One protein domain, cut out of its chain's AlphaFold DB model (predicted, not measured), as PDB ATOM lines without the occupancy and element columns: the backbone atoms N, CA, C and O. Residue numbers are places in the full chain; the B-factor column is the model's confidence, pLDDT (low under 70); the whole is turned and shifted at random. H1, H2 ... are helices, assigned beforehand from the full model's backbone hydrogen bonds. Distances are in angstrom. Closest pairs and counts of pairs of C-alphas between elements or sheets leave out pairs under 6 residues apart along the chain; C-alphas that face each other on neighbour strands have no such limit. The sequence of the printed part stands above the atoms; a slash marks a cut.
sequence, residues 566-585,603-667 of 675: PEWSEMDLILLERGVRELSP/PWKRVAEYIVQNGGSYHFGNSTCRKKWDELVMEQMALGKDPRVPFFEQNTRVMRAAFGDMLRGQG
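Overview. This is residues 566 to 585 and 603 to 667 of the 675 residues of the protein "Myb-like domain-containing protein" of Podospora comata (UniProt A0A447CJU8). A small body of three crossed helices, H1, H2 and H3, with a long fourth helix, H4, whose residues 651 to 665 stick out from it as an arm. H1 and H2 pack on each other, the start of H3 meets both, and the arm makes the length of the whole. The printed part has 85 residues with four named helices, in the order H1, H2, H3, H4, and no named strand, and its class is all helix. The whole is loose, with a radius of gyration of the C-alphas of 15.1 A, and elongated, spanning 50 by 26 by 25 A.

Arrangement. H1, residues 570 to 583, and H2, residues 604 to 613, touch, and their closest C-alphas, those of Gly 579 and Val 607, are 5.0 A apart. They run opposite ways at a steep tilt of 53 degrees. H3, residues 622 to 638, touches H2 with its residues 622 to 626 alone, and the closest C-alphas, those of Trp 604 and Asn 622, are 5.1 A apart. H2 and H3 are about perpendicular, at 87 degrees. H1 and H3 only just touch, with 3 pairs of C-alphas within 8 A, through residues 576 to 577 and 625 to 629 alone. The closest are the C-alphas of Leu 576 and Cys 625, 7.1 A apart, and the two helices are about perpendicular, at 80 degrees. H4, residues 647 to 665, is close to H1 but not clearly touching, with the C-alphas of Ile 574 and Phe 648 closest at 6.7 A. H4 is also close to H3 but not clearly touching, with the C-alphas of Gln 636 and Phe 647 closest at 7.6 A. H2 and H4 are apart. In H1, H3 and H4 every O i to N i+4 pair is within hydrogen-bond range, and in H2 5 of 6 are.

Along the chain. H1 begins at C-alpha 570, at (19.330, 31.441, -15.425), and is 19.8 A long from first to last C-alpha. H2 is 14.1 A long. H3 is 24.4 A long and begins at C-alpha 622, at (5.951, 30.650, -3.036). H4, the longest helix with 19 residues, is 27.3 A long and ends at C-alpha 665, at (29.550, 36.787, -42.452).

Size, cuts and confidence. The C-alphas farthest apart, those of Lys 605 and Gly 667, are 50.8 A apart. Residues 651 to 667 stand free, and the body without them spans 31 by 28 by 21 A. Residues 586 to 602 are not printed, and C-alphas 585 and 603 are 9.2 A apart across this cut, in the link from H1 to H2. The links from H2 to H3 and from H3 to H4 are short, with 8 residues each. The mean pLDDT of the printed part is 91.6, and residues 666 to 667 are under 70.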
ATOM      1  N   PRO A 566      18.657  33.862  -1.847       94.75
ATOM      2  CA  PRO A 566      19.160  32.946  -2.861       94.75
ATOM      3  C   PRO A 566      19.280  33.703  -4.183       94.75
ATOM      4  O   PRO A 566      18.373  34.455  -4.560       94.75
ATOM      5  N   GLU A 567      20.416  33.540  -4.847       95.56
ATOM      6  CA  GLU A 567      20.607  34.055  -6.194       95.56
ATOM      7  C   GLU A 567      19.758  33.222  -7.159       95.56
ATOM      8  O   GLU A 567      19.524  32.036  -6.937       95.56
ATOM      9  N   TRP A 568      19.226  33.863  -8.196       97.31
ATOM     10  CA  TRP A 568      18.442  33.178  -9.217       97.31
ATOM     11  C   TRP A 568      19.375  32.838 -10.370       97.31
ATOM     12  O   TRP A 568      19.794  33.750 -11.086       97.31
ATOM     13  N   SER A 569      19.694  31.557 -10.557       96.69
ATOM     14  CA  SER A 569      20.410  31.132 -11.760       96.69
ATOM     15  C   SER A 569      19.513  31.296 -12.990       96.69
ATOM     16  O   SER A 569      18.284  31.301 -12.884       96.69
ATOM     17  N   GLU A 570      20.106  31.385 -14.180       95.56
ATOM     18  CA  GLU A 570      19.330  31.441 -15.425       95.56
ATOM     19  C   GLU A 570      18.430  30.199 -15.586       95.56
ATOM     20  O   GLU A 570      17.276  30.321 -15.999       95.56
ATOM     21  N   MET A 571      18.894  29.028 -15.132       96.69
ATOM     22  CA  MET A 571      18.097  27.799 -15.092       96.69
ATOM     23  C   MET A 571      16.865  27.930 -14.182       96.69
ATOM     24  O   MET A 571      15.777  27.516 -14.572       96.69
ATOM     25  N   ASP A 572      16.978  28.579 -13.019       97.56
ATOM     26  CA  ASP A 572      15.823  28.818 -12.137       97.56
ATOM     27  C   ASP A 572      14.773  29.728 -12.783       97.56
ATOM     28  O   ASP A 572      13.579  29.564 -12.536       97.56
ATOM     29  N   LEU A 573      15.191  30.669 -13.638       97.06
ATOM     30  CA  LEU A 573      14.280  31.532 -14.396       97.06
ATOM     31  C   LEU A 573      13.564  30.751 -15.511       97.06
ATOM     32  O   LEU A 573      12.359  30.929 -15.699       97.06
ATOM     33  N   ILE A 574      14.268  29.839 -16.196       96.25
ATOM     34  CA  ILE A 574      13.679  28.911 -17.181       96.25
ATOM     35  C   ILE A 574      12.660  27.986 -16.502       96.25
ATOM     36  O   ILE A 574      11.548  27.819 -17.000       96.25
ATOM     37  N   LEU A 575      13.017  27.393 -15.360       97.62
ATOM     38  CA  LEU A 575      12.146  26.478 -14.619       97.62
ATOM     39  C   LEU A 575      10.958  27.196 -13.969       97.62
ATOM     40  O   LEU A 575       9.863  26.636 -13.933       97.62
ATOM     41  N   LEU A 576      11.133  28.443 -13.518       97.56
ATOM     42  CA  LEU A 576      10.033  29.304 -13.090       97.56
ATOM     43  C   LEU A 576       9.065  29.563 -14.249       97.56
ATOM     44  O   LEU A 576       7.859  29.411 -14.067       97.56
ATOM     45  N   GLU A 577       9.562  29.901 -15.442       96.31
ATOM     46  CA  GLU A 577       8.708  30.100 -16.617       96.31
ATOM     47  C   GLU A 577       7.962  28.821 -17.023       96.31
ATOM     48  O   GLU A 577       6.738  28.859 -17.180       96.31
ATOM     49  N   ARG A 578       8.663  27.690 -17.164       96.19
ATOM     50  CA  ARG A 578       8.039  26.406 -17.518       96.19
ATOM     51  C   ARG A 578       7.008  25.980 -16.480       96.19
ATOM     52  O   ARG A 578       5.861  25.732 -16.835       96.19
ATOM     53  N   GLY A 579       7.361  26.029 -15.195       96.50
ATOM     54  CA  GLY A 579       6.452  25.710 -14.098       96.50
ATOM     55  C   GLY A 579       5.214  26.609 -14.075       96.50
ATOM     56  O   GLY A 579       4.110  26.116 -13.858       96.50
ATOM     57  N   VAL A 580       5.342  27.913 -14.352       95.81
ATOM     58  CA  VAL A 580       4.172  28.800 -14.484       95.81
ATOM     59  C   VAL A 580       3.326  28.435 -15.708       95.81
ATOM     60  O   VAL A 580       2.102  28.434 -15.590       95.81
ATOM     61  N   ARG A 581       3.927  28.099 -16.857       93.12
ATOM     62  CA  ARG A 581       3.204  27.742 -18.094       93.12
ATOM     63  C   ARG A 581       2.487  26.392 -18.006       93.12
ATOM     64  O   ARG A 581       1.340  26.301 -18.424       93.12
ATOM     65  N   GLU A 582       3.136  25.375 -17.447       94.56
ATOM     66  CA  GLU A 582       2.621  24.001 -17.351       94.56
ATOM     67  C   GLU A 582       1.605  23.830 -16.211       94.56
ATOM     68  O   GLU A 582       0.636  23.085 -16.348       94.56
ATOM     69  N   LEU A 583       1.793  24.535 -15.086       95.00
ATOM     70  CA  LEU A 583       0.926  24.408 -13.906       95.00
ATOM     71  C   LEU A 583      -0.185  25.464 -13.840       95.00
ATOM     72  O   LEU A 583      -1.100  25.330 -13.023       95.00
ATOM     73  N   SER A 584      -0.143  26.507 -14.673       92.44
ATOM     74  CA  SER A 584      -1.335  27.323 -14.926       92.44
ATOM     75  C   SER A 584      -2.250  26.523 -15.848       92.44
ATOM     76  O   SER A 584      -1.884  26.317 -17.003       92.44
ATOM     77  N   PRO A 585      -3.427  26.055 -15.389       80.56
ATOM     78  CA  PRO A 585      -4.274  25.218 -16.223       80.56
ATOM     79  C   PRO A 585      -4.655  25.996 -17.491       80.56
ATOM     80  O   PRO A 585      -5.121  27.141 -17.363       80.56
ATOM     81  N   PRO A 603      -0.600  28.204  -9.360       96.00
ATOM     82  CA  PRO A 603      -0.453  27.457  -8.117       96.00
ATOM     83  C   PRO A 603       0.991  27.552  -7.607       96.00
ATOM     84  O   PRO A 603       1.740  26.582  -7.644       96.00
ATOM     85  N   TRP A 604       1.389  28.724  -7.097       96.94
ATOM     86  CA  TRP A 604       2.773  29.066  -6.720       96.94
ATOM     87  C   TRP A 604       3.505  28.039  -5.844       96.94
ATOM     88  O   TRP A 604       4.723  27.936  -5.939       96.94
ATOM     89  N   LYS A 605       2.783  27.257  -5.026       97.00
ATOM     90  CA  LYS A 605       3.355  26.117  -4.290       97.00
ATOM     91  C   LYS A 605       3.871  25.024  -5.239       97.00
ATOM     92  O   LYS A 605       5.018  24.620  -5.114       97.00
ATOM     93  N   ARG A 606       3.052  24.590  -6.206       97.38
ATOM     94  CA  ARG A 606       3.459  23.595  -7.211       97.38
ATOM     95  C   ARG A 606       4.593  24.125  -8.091       97.38
ATOM     96  O   ARG A 606       5.461  23.352  -8.453       97.38
ATOM     97  N   VAL A 607       4.624  25.429  -8.383       98.06
ATOM     98  CA  VAL A 607       5.727  26.061  -9.138       98.06
ATOM     99  C   VAL A 607       7.049  26.001  -8.354       98.06
ATOM    100  O   VAL A 607       8.079  25.662  -8.923       98.06
ATOM    101  N   ALA A 608       7.029  26.265  -7.043       97.75
ATOM    102  CA  ALA A 608       8.206  26.119  -6.179       97.75
ATOM    103  C   ALA A 608       8.687  24.657  -6.053       97.75
ATOM    104  O   ALA A 608       9.888  24.399  -6.028       97.75
ATOM    105  N   GLU A 609       7.756  23.702  -5.992       97.62
ATOM    106  CA  GLU A 609       8.059  22.263  -6.004       97.62
ATOM    107  C   GLU A 609       8.647  21.824  -7.359       97.62
ATOM    108  O   GLU A 609       9.655  21.123  -7.389       97.62
ATOM    109  N   TYR A 610       8.077  22.305  -8.467       98.19
ATOM    110  CA  TYR A 610       8.510  22.022  -9.838       98.19
ATOM    111  C   TYR A 610       9.941  22.492 -10.120       98.19
ATOM    112  O   TYR A 610      10.702  21.745 -10.730       98.19
ATOM    113  N   ILE A 611      10.326  23.693  -9.666       98.19
ATOM    114  CA  ILE A 611      11.694  24.208  -9.850       98.19
ATOM    115  C   ILE A 611      12.710  23.233  -9.240       98.19
ATOM    116  O   ILE A 611      13.638  22.817  -9.924       98.19
ATOM    117  N   VAL A 612      12.495  22.785  -7.999       97.38
ATOM    118  CA  VAL A 612      13.399  21.822  -7.341       97.38
ATOM    119  C   VAL A 612      13.367  20.451  -8.029       97.38
ATOM    120  O   VAL A 612      14.416  19.855  -8.252       97.38
ATOM    121  N   GLN A 613      12.184  19.962  -8.416       98.25
ATOM    122  CA  GLN A 613      12.024  18.664  -9.090       98.25
ATOM    123  C   GLN A 613      12.711  18.594 -10.463       98.25
ATOM    124  O   GLN A 613      13.083  17.505 -10.892       98.25
ATOM    125  N   ASN A 614      12.910  19.732 -11.134       98.31
ATOM    126  CA  ASN A 614      13.554  19.824 -12.447       98.31
ATOM    127  C   ASN A 614      15.013  20.333 -12.379       98.31
ATOM    128  O   ASN A 614      15.551  20.789 -13.387       98.31
ATOM    129  N   GLY A 615      15.661  20.257 -11.209       97.31
ATOM    130  CA  GLY A 615      17.085  20.583 -11.049       97.31
ATOM    131  C   GLY A 615      17.404  22.066 -10.824       97.31
ATOM    132  O   GLY A 615      18.520  22.496 -11.110       97.31
ATOM    133  N   GLY A 616      16.449  22.856 -10.328       97.44
ATOM    134  CA  GLY A 616      16.690  24.230  -9.885       97.44
ATOM    135  C   GLY A 616      17.631  24.307  -8.679       97.44
ATOM    136  O   GLY A 616      17.677  23.401  -7.846       97.44
ATOM    137  N   SER A 617      18.372  25.410  -8.572       95.88
ATOM    138  CA  SER A 617      19.481  25.579  -7.623       95.88
ATOM    139  C   SER A 617      19.041  25.681  -6.158       95.88
ATOM    140  O   SER A 617      19.829  25.410  -5.251       95.88
ATOM    141  N   TYR A 618      17.793  26.092  -5.908       95.81
ATOM    142  CA  TYR A 618      17.311  26.416  -4.568       95.81
ATOM    143  C   TYR A 618      15.792  26.220  -4.416       95.81
ATOM    144  O   TYR A 618      15.011  26.444  -5.341       95.81
ATOM    145  N   HIS A 619      15.333  25.869  -3.208       95.69
ATOM    146  CA  HIS A 619      13.901  25.806  -2.893       95.69
ATOM    147  C   HIS A 619      13.327  27.200  -2.581       95.69
ATOM    148  O   HIS A 619      13.202  27.624  -1.427       95.69
ATOM    149  N   PHE A 620      12.987  27.947  -3.632       96.44
ATOM    150  CA  PHE A 620      12.393  29.279  -3.512       96.44
ATOM    151  C   PHE A 620      10.984  29.226  -2.895       96.44
ATOM    152  O   PHE A 620      10.121  28.465  -3.320       96.44
ATOM    153  N   GLY A 621      10.712  30.087  -1.909       96.12
ATOM    154  CA  GLY A 621       9.382  30.184  -1.302       96.12
ATOM    155  C   GLY A 621       8.330  30.774  -2.252       96.12
ATOM    156  O   GLY A 621       8.622  31.688  -3.019       96.12
ATOM    157  N   ASN A 622       7.078  30.313  -2.144       97.44
ATOM    158  CA  ASN A 622       5.951  30.650  -3.036       97.44
ATOM    159  C   ASN A 622       5.811  32.153  -3.371       97.44
ATOM    160  O   ASN A 622       5.519  32.522  -4.509       97.44
ATOM    161  N   SER A 623       5.985  33.031  -2.377       96.25
ATOM    162  CA  SER A 623       5.905  34.489  -2.543       96.25
ATOM    163  C   SER A 623       7.108  35.070  -3.291       96.25
ATOM    164  O   SER A 623       6.946  36.045  -4.022       96.25
ATOM    165  N   THR A 624       8.287  34.463  -3.152       97.12
ATOM    166  CA  THR A 624       9.498  34.798  -3.907       97.12
ATOM    167  C   THR A 624       9.343  34.393  -5.370       97.12
ATOM    168  O   THR A 624       9.598  35.225  -6.234       97.12
ATOM    169  N   CYS A 625       8.838  33.184  -5.655       97.56
ATOM    170  CA  CYS A 625       8.535  32.737  -7.024       97.56
ATOM    171  C   CYS A 625       7.555  33.687  -7.714       97.56
ATOM    172  O   CYS A 625       7.820  34.158  -8.818       97.56
ATOM    173  N   ARG A 626       6.461  34.049  -7.025       97.06
ATOM    174  CA  ARG A 626       5.521  35.046  -7.540       97.06
ATOM    175  C   ARG A 626       6.200  36.392  -7.794       97.06
ATOM    176  O   ARG A 626       6.033  36.948  -8.870       97.06
ATOM    177  N   LYS A 627       6.936  36.935  -6.817       97.00
ATOM    178  CA  LYS A 627       7.590  38.244  -6.958       97.00
ATOM    179  C   LYS A 627       8.572  38.250  -8.130       97.00
ATOM    180  O   LYS A 627       8.596  39.224  -8.871       97.00
ATOM    181  N   LYS A 628       9.332  37.166  -8.326       97.56
ATOM    182  CA  LYS A 628      10.271  37.051  -9.444       97.56
ATOM    183  C   LYS A 628       9.563  36.899 -10.792       97.56
ATOM    184  O   LYS A 628      10.025  37.467 -11.773       97.56
ATOM    185  N   TRP A 629       8.416  36.221 -10.844       96.81
ATOM    186  CA  TRP A 629       7.576  36.196 -12.044       96.81
ATOM    187  C   TRP A 629       6.976  37.572 -12.367       96.81
ATOM    188  O   TRP A 629       7.071  38.028 -13.503       96.81
ATOM    189  N   ASP A 630       6.420  38.262 -11.364       95.56
ATOM    190  CA  ASP A 630       5.875  39.619 -11.506       95.56
ATOM    191  C   ASP A 630       6.986  40.613 -11.958       95.56
ATOM    192  O   ASP A 630       6.710  41.532 -12.729       95.56
ATOM    193  N   GLU A 631       8.250  40.403 -11.552       96.38
ATOM    194  CA  GLU A 631       9.440  41.114 -12.065       96.38
ATOM    195  C   GLU A 631       9.774  40.762 -13.525       96.38
ATOM    196  O   GLU A 631       9.891  41.671 -14.344       96.38
ATOM    197  N   LEU A 632       9.895  39.472 -13.870       95.56
ATOM    198  CA  LEU A 632      10.217  39.016 -15.233       95.56
ATOM    199  C   LEU A 632       9.187  39.504 -16.259       95.56
ATOM    200  O   LEU A 632       9.554  39.997 -17.322       95.56
ATOM    201  N   VAL A 633       7.891  39.416 -15.940       95.12
ATOM    202  CA  VAL A 633       6.819  39.922 -16.812       95.12
ATOM    203  C   VAL A 633       6.953  41.432 -17.023       95.12
ATOM    204  O   VAL A 633       6.768  41.907 -18.143       95.12
ATOM    205  N   MET A 634       7.302  42.192 -15.979       95.19
ATOM    206  CA  MET A 634       7.488  43.644 -16.068       95.19
ATOM    207  C   MET A 634       8.712  44.022 -16.912       95.19
ATOM    208  O   MET A 634       8.626  44.934 -17.732       95.19
ATOM    209  N   GLU A 635       9.826  43.311 -16.745       94.94
ATOM    210  CA  GLU A 635      11.051  43.478 -17.532       94.94
ATOM    211  C   GLU A 635      10.809  43.188 -19.020       94.94
ATOM    212  O   GLU A 635      11.173  43.979 -19.889       94.94
ATOM    213  N   GLN A 636      10.104  42.101 -19.330       92.81
ATOM    214  CA  GLN A 636       9.820  41.691 -20.706       92.81
ATOM    215  C   GLN A 636       8.812  42.646 -21.375       92.81
ATOM    216  O   GLN A 636       9.025  43.053 -22.516       92.81
ATOM    217  N   MET A 637       7.797  43.124 -20.640       93.06
ATOM    218  CA  MET A 637       6.935  44.226 -21.096       93.06
ATOM    219  C   MET A 637       7.720  45.526 -21.346       93.06
ATOM    220  O   MET A 637       7.427  46.232 -22.310       93.06
ATOM    221  N   ALA A 638       8.721  45.852 -20.518       95.88
ATOM    222  CA  ALA A 638       9.566  47.034 -20.710       95.88
ATOM    223  C   ALA A 638      10.483  46.917 -21.944       95.88
ATOM    224  O   ALA A 638      10.763  47.923 -22.592       95.88
ATOM    225  N   LEU A 639      10.880  45.694 -22.315       94.50
ATOM    226  CA  LEU A 639      11.563  45.375 -23.576       94.50
ATOM    227  C   LEU A 639      10.619  45.335 -24.799       94.50
ATOM    228  O   LEU A 639      11.069  45.023 -25.899       94.50
ATOM    229  N   GLY A 640       9.318  45.608 -24.630       95.06
ATOM    230  CA  GLY A 640       8.320  45.536 -25.705       95.06
ATOM    231  C   GLY A 640       7.982  44.113 -26.171       95.06
ATOM    232  O   GLY A 640       7.335  43.945 -27.203       95.06
ATOM    233  N   LYS A 641       8.412  43.088 -25.426       93.75
ATOM    234  CA  LYS A 641       8.184  41.670 -25.727       93.75
ATOM    235  C   LYS A 641       6.812  41.223 -25.213       93.75
ATOM    236  O   LYS A 641       6.398  41.620 -24.124       93.75
ATOM    237  N   ASP A 642       6.112  40.365 -25.960       90.56
ATOM    238  CA  ASP A 642       4.847  39.776 -25.491       90.56
ATOM    239  C   ASP A 642       5.134  38.721 -24.402       90.56
ATOM    240  O   ASP A 642       5.777  37.708 -24.703       90.56
ATOM    241  N   PRO A 643       4.651  38.893 -23.154       88.75
ATOM    242  CA  PRO A 643       4.858  37.913 -22.090       88.75
ATOM    243  C   PRO A 643       4.112  36.585 -22.299       88.75
ATOM    244  O   PRO A 643       4.339  35.621 -21.566       88.75
ATOM    245  N   ARG A 644       3.231  36.487 -23.302       88.25
ATOM    246  CA  ARG A 644       2.612  35.218 -23.710       88.25
ATOM    247  C   ARG A 644       3.597  34.294 -24.423       88.25
ATOM    248  O   ARG A 644       3.453  33.080 -24.303       88.25
ATOM    249  N   VAL A 645       4.602  34.829 -25.115       90.56
ATOM    250  CA  VAL A 645       5.622  34.045 -25.837       90.56
ATOM    251  C   VAL A 645       6.750  33.655 -24.870       90.56
ATOM    252  O   VAL A 645       7.189  34.529 -24.122       90.56
ATOM    253  N   PRO A 646       7.248  32.399 -24.857       90.69
ATOM    254  CA  PRO A 646       8.288  31.976 -23.916       90.69
ATOM    255  C   PRO A 646       9.515  32.891 -23.933       90.69
ATOM    256  O   PRO A 646      10.149  33.063 -24.976       90.69
ATOM    257  N   PHE A 647       9.855  33.484 -22.788       89.12
ATOM    258  CA  PHE A 647      10.968  34.427 -22.648       89.12
ATOM    259  C   PHE A 647      12.276  33.811 -23.156       89.12
ATOM    260  O   PHE A 647      13.047  34.461 -23.869       89.12
ATOM    261  N   PHE A 648      12.494  32.529 -22.849       83.50
ATOM    262  CA  PHE A 648      13.702  31.826 -23.268       83.50
ATOM    263  C   PHE A 648      13.728  31.471 -24.764       83.50
ATOM    264  O   PHE A 648      14.799  31.468 -25.373       83.50
ATOM    265  N   GLU A 649      12.574  31.259 -25.412       82.75
ATOM    266  CA  GLU A 649      12.524  31.155 -26.880       82.75
ATOM    267  C   GLU A 649      12.911  32.473 -27.549       82.75
ATOM    268  O   GLU A 649      13.589  32.471 -28.573       82.75
ATOM    269  N   GLN A 650      12.507  33.610 -26.981       80.56
ATOM    270  CA  GLN A 650      12.834  34.917 -27.549       80.56
ATOM    271  C   GLN A 650      14.347  35.177 -27.495       80.56
ATOM    272  O   GLN A 650      14.944  35.539 -28.509       80.56
ATOM    273  N   ASN A 651      14.990  34.917 -26.352       77.00
ATOM    274  CA  ASN A 651      16.440  35.083 -26.216       77.00
ATOM    275  C   ASN A 651      17.225  34.067 -27.070       77.00
ATOM    276  O   ASN A 651      18.168  34.453 -27.760       77.00
ATOM    277  N   THR A 652      16.815  32.793 -27.115       77.94
ATOM    278  CA  THR A 652      17.488  31.786 -27.961       77.94
ATOM    279  C   THR A 652      17.298  32.028 -29.461       77.94
ATOM    280  O   THR A 652      18.214  31.736 -30.230       77.94
ATOM    281  N   ARG A 653      16.179  32.624 -29.902       78.69
ATOM    282  CA  ARG A 653      16.011  33.095 -31.292       78.69
ATOM    283  C   ARG A 653      16.974  34.235 -31.629       78.69
ATOM    284  O   ARG A 653      17.587  34.178 -32.689       78.69
ATOM    285  N   VAL A 654      17.161  35.214 -30.737       78.38
ATOM    286  CA  VAL A 654      18.143  36.304 -30.930       78.38
ATOM    287  C   VAL A 654      19.571  35.753 -30.991       78.38
ATOM    288  O   VAL A 654      20.298  36.063 -31.931       78.38
ATOM    289  N   MET A 655      19.951  34.868 -30.063       75.00
ATOM    290  CA  MET A 655      21.271  34.220 -30.069       75.00
ATOM    291  C   MET A 655      21.498  33.379 -31.336       75.00
ATOM    292  O   MET A 655      22.562  33.457 -31.944       75.00
ATOM    293  N   ARG A 656      20.492  32.614 -31.787       83.50
ATOM    294  CA  ARG A 656      20.575  31.815 -33.024       83.50
ATOM    295  C   ARG A 656      20.639  32.685 -34.283       83.50
ATOM    296  O   ARG A 656      21.325  32.300 -35.225       83.50
ATOM    297  N   ALA A 657      19.957  33.832 -34.307       84.31
ATOM    298  CA  ALA A 657      20.062  34.795 -35.400       84.31
ATOM    299  C   ALA A 657      21.476  35.392 -35.459       84.31
ATOM    300  O   ALA A 657      22.158  35.211 -36.462       84.31
ATOM    301  N   ALA A 658      21.962  35.964 -34.351       82.50
ATOM    302  CA  ALA A 658      23.298  36.553 -34.262       82.50
ATOM    303  C   ALA A 658      24.415  35.549 -34.609       82.50
ATOM    304  O   ALA A 658      25.315  35.868 -35.383       82.50
ATOM    305  N   PHE A 659      24.334  34.312 -34.108       84.50
ATOM    306  CA  PHE A 659      25.300  33.261 -34.443       84.50
ATOM    307  C   PHE A 659      25.184  32.806 -35.907       84.50
ATOM    308  O   PHE A 659      26.194  32.574 -36.568       84.50
ATOM    309  N   GLY A 660      23.963  32.727 -36.450       85.88
ATOM    310  CA  GLY A 660      23.726  32.423 -37.862       85.88
ATOM    311  C   GLY A 660      24.254  33.504 -38.810       85.88
ATOM    312  O   GLY A 660      24.782  33.173 -39.869       85.88
ATOM    313  N   ASP A 661      24.161  34.776 -38.427       83.88
ATOM    314  CA  ASP A 661      24.696  35.900 -39.198       83.88
ATOM    315  C   ASP A 661      26.218  36.024 -39.061       83.88
ATOM    316  O   ASP A 661      26.890  36.292 -40.054       83.88
ATOM    317  N   MET A 662      26.790  35.699 -37.896       83.88
ATOM    318  CA  MET A 662      28.243  35.560 -37.727       83.88
ATOM    319  C   MET A 662      28.818  34.451 -38.626       83.88
ATOM    320  O   MET A 662      29.824  34.666 -39.301       83.88
ATOM    321  N   LEU A 663      28.156  33.287 -38.695       83.25
ATOM    322  CA  LEU A 663      28.548  32.194 -39.594       83.25
ATOM    323  C   LEU A 663      28.365  32.551 -41.077       83.25
ATOM    324  O   LEU A 663      29.208  32.191 -41.897       83.25
ATOM    325  N   ARG A 664      27.305  33.289 -41.440       81.19
ATOM    326  CA  ARG A 664      27.124  33.804 -42.810       81.19
ATOM    327  C   ARG A 664      28.164  34.866 -43.181       81.19
ATOM    328  O   ARG A 664      28.599  34.893 -44.328       81.19
ATOM    329  N   GLY A 665      28.593  35.699 -42.231       71.19
ATOM    330  CA  GLY A 665      29.550  36.787 -42.452       71.19
ATOM    331  C   GLY A 665      30.925  36.323 -42.940       71.19
ATOM    332  O   GLY A 665      31.520  36.976 -43.793       71.19
ATOM    333  N   GLN A 666      31.404  35.160 -42.482       65.19
ATOM    334  CA  GLN A 666      32.662  34.573 -42.974       65.19
ATOM    335  C   GLN A 666      32.533  33.906 -44.359       65.19
ATOM    336  O   GLN A 666      33.539  33.570 -44.976       65.19
ATOM    337  N   GLY A 667      31.313  33.776 -44.895       62.03
ATOM    338  CA  GLY A 667      31.048  33.342 -46.271       62.03
ATOM    339  C   GLY A 667      31.250  34.431 -47.335       62.03
ATOM    340  O   GLY A 667      30.922  34.202 -48.501       62.03
TER     341      GLY A 667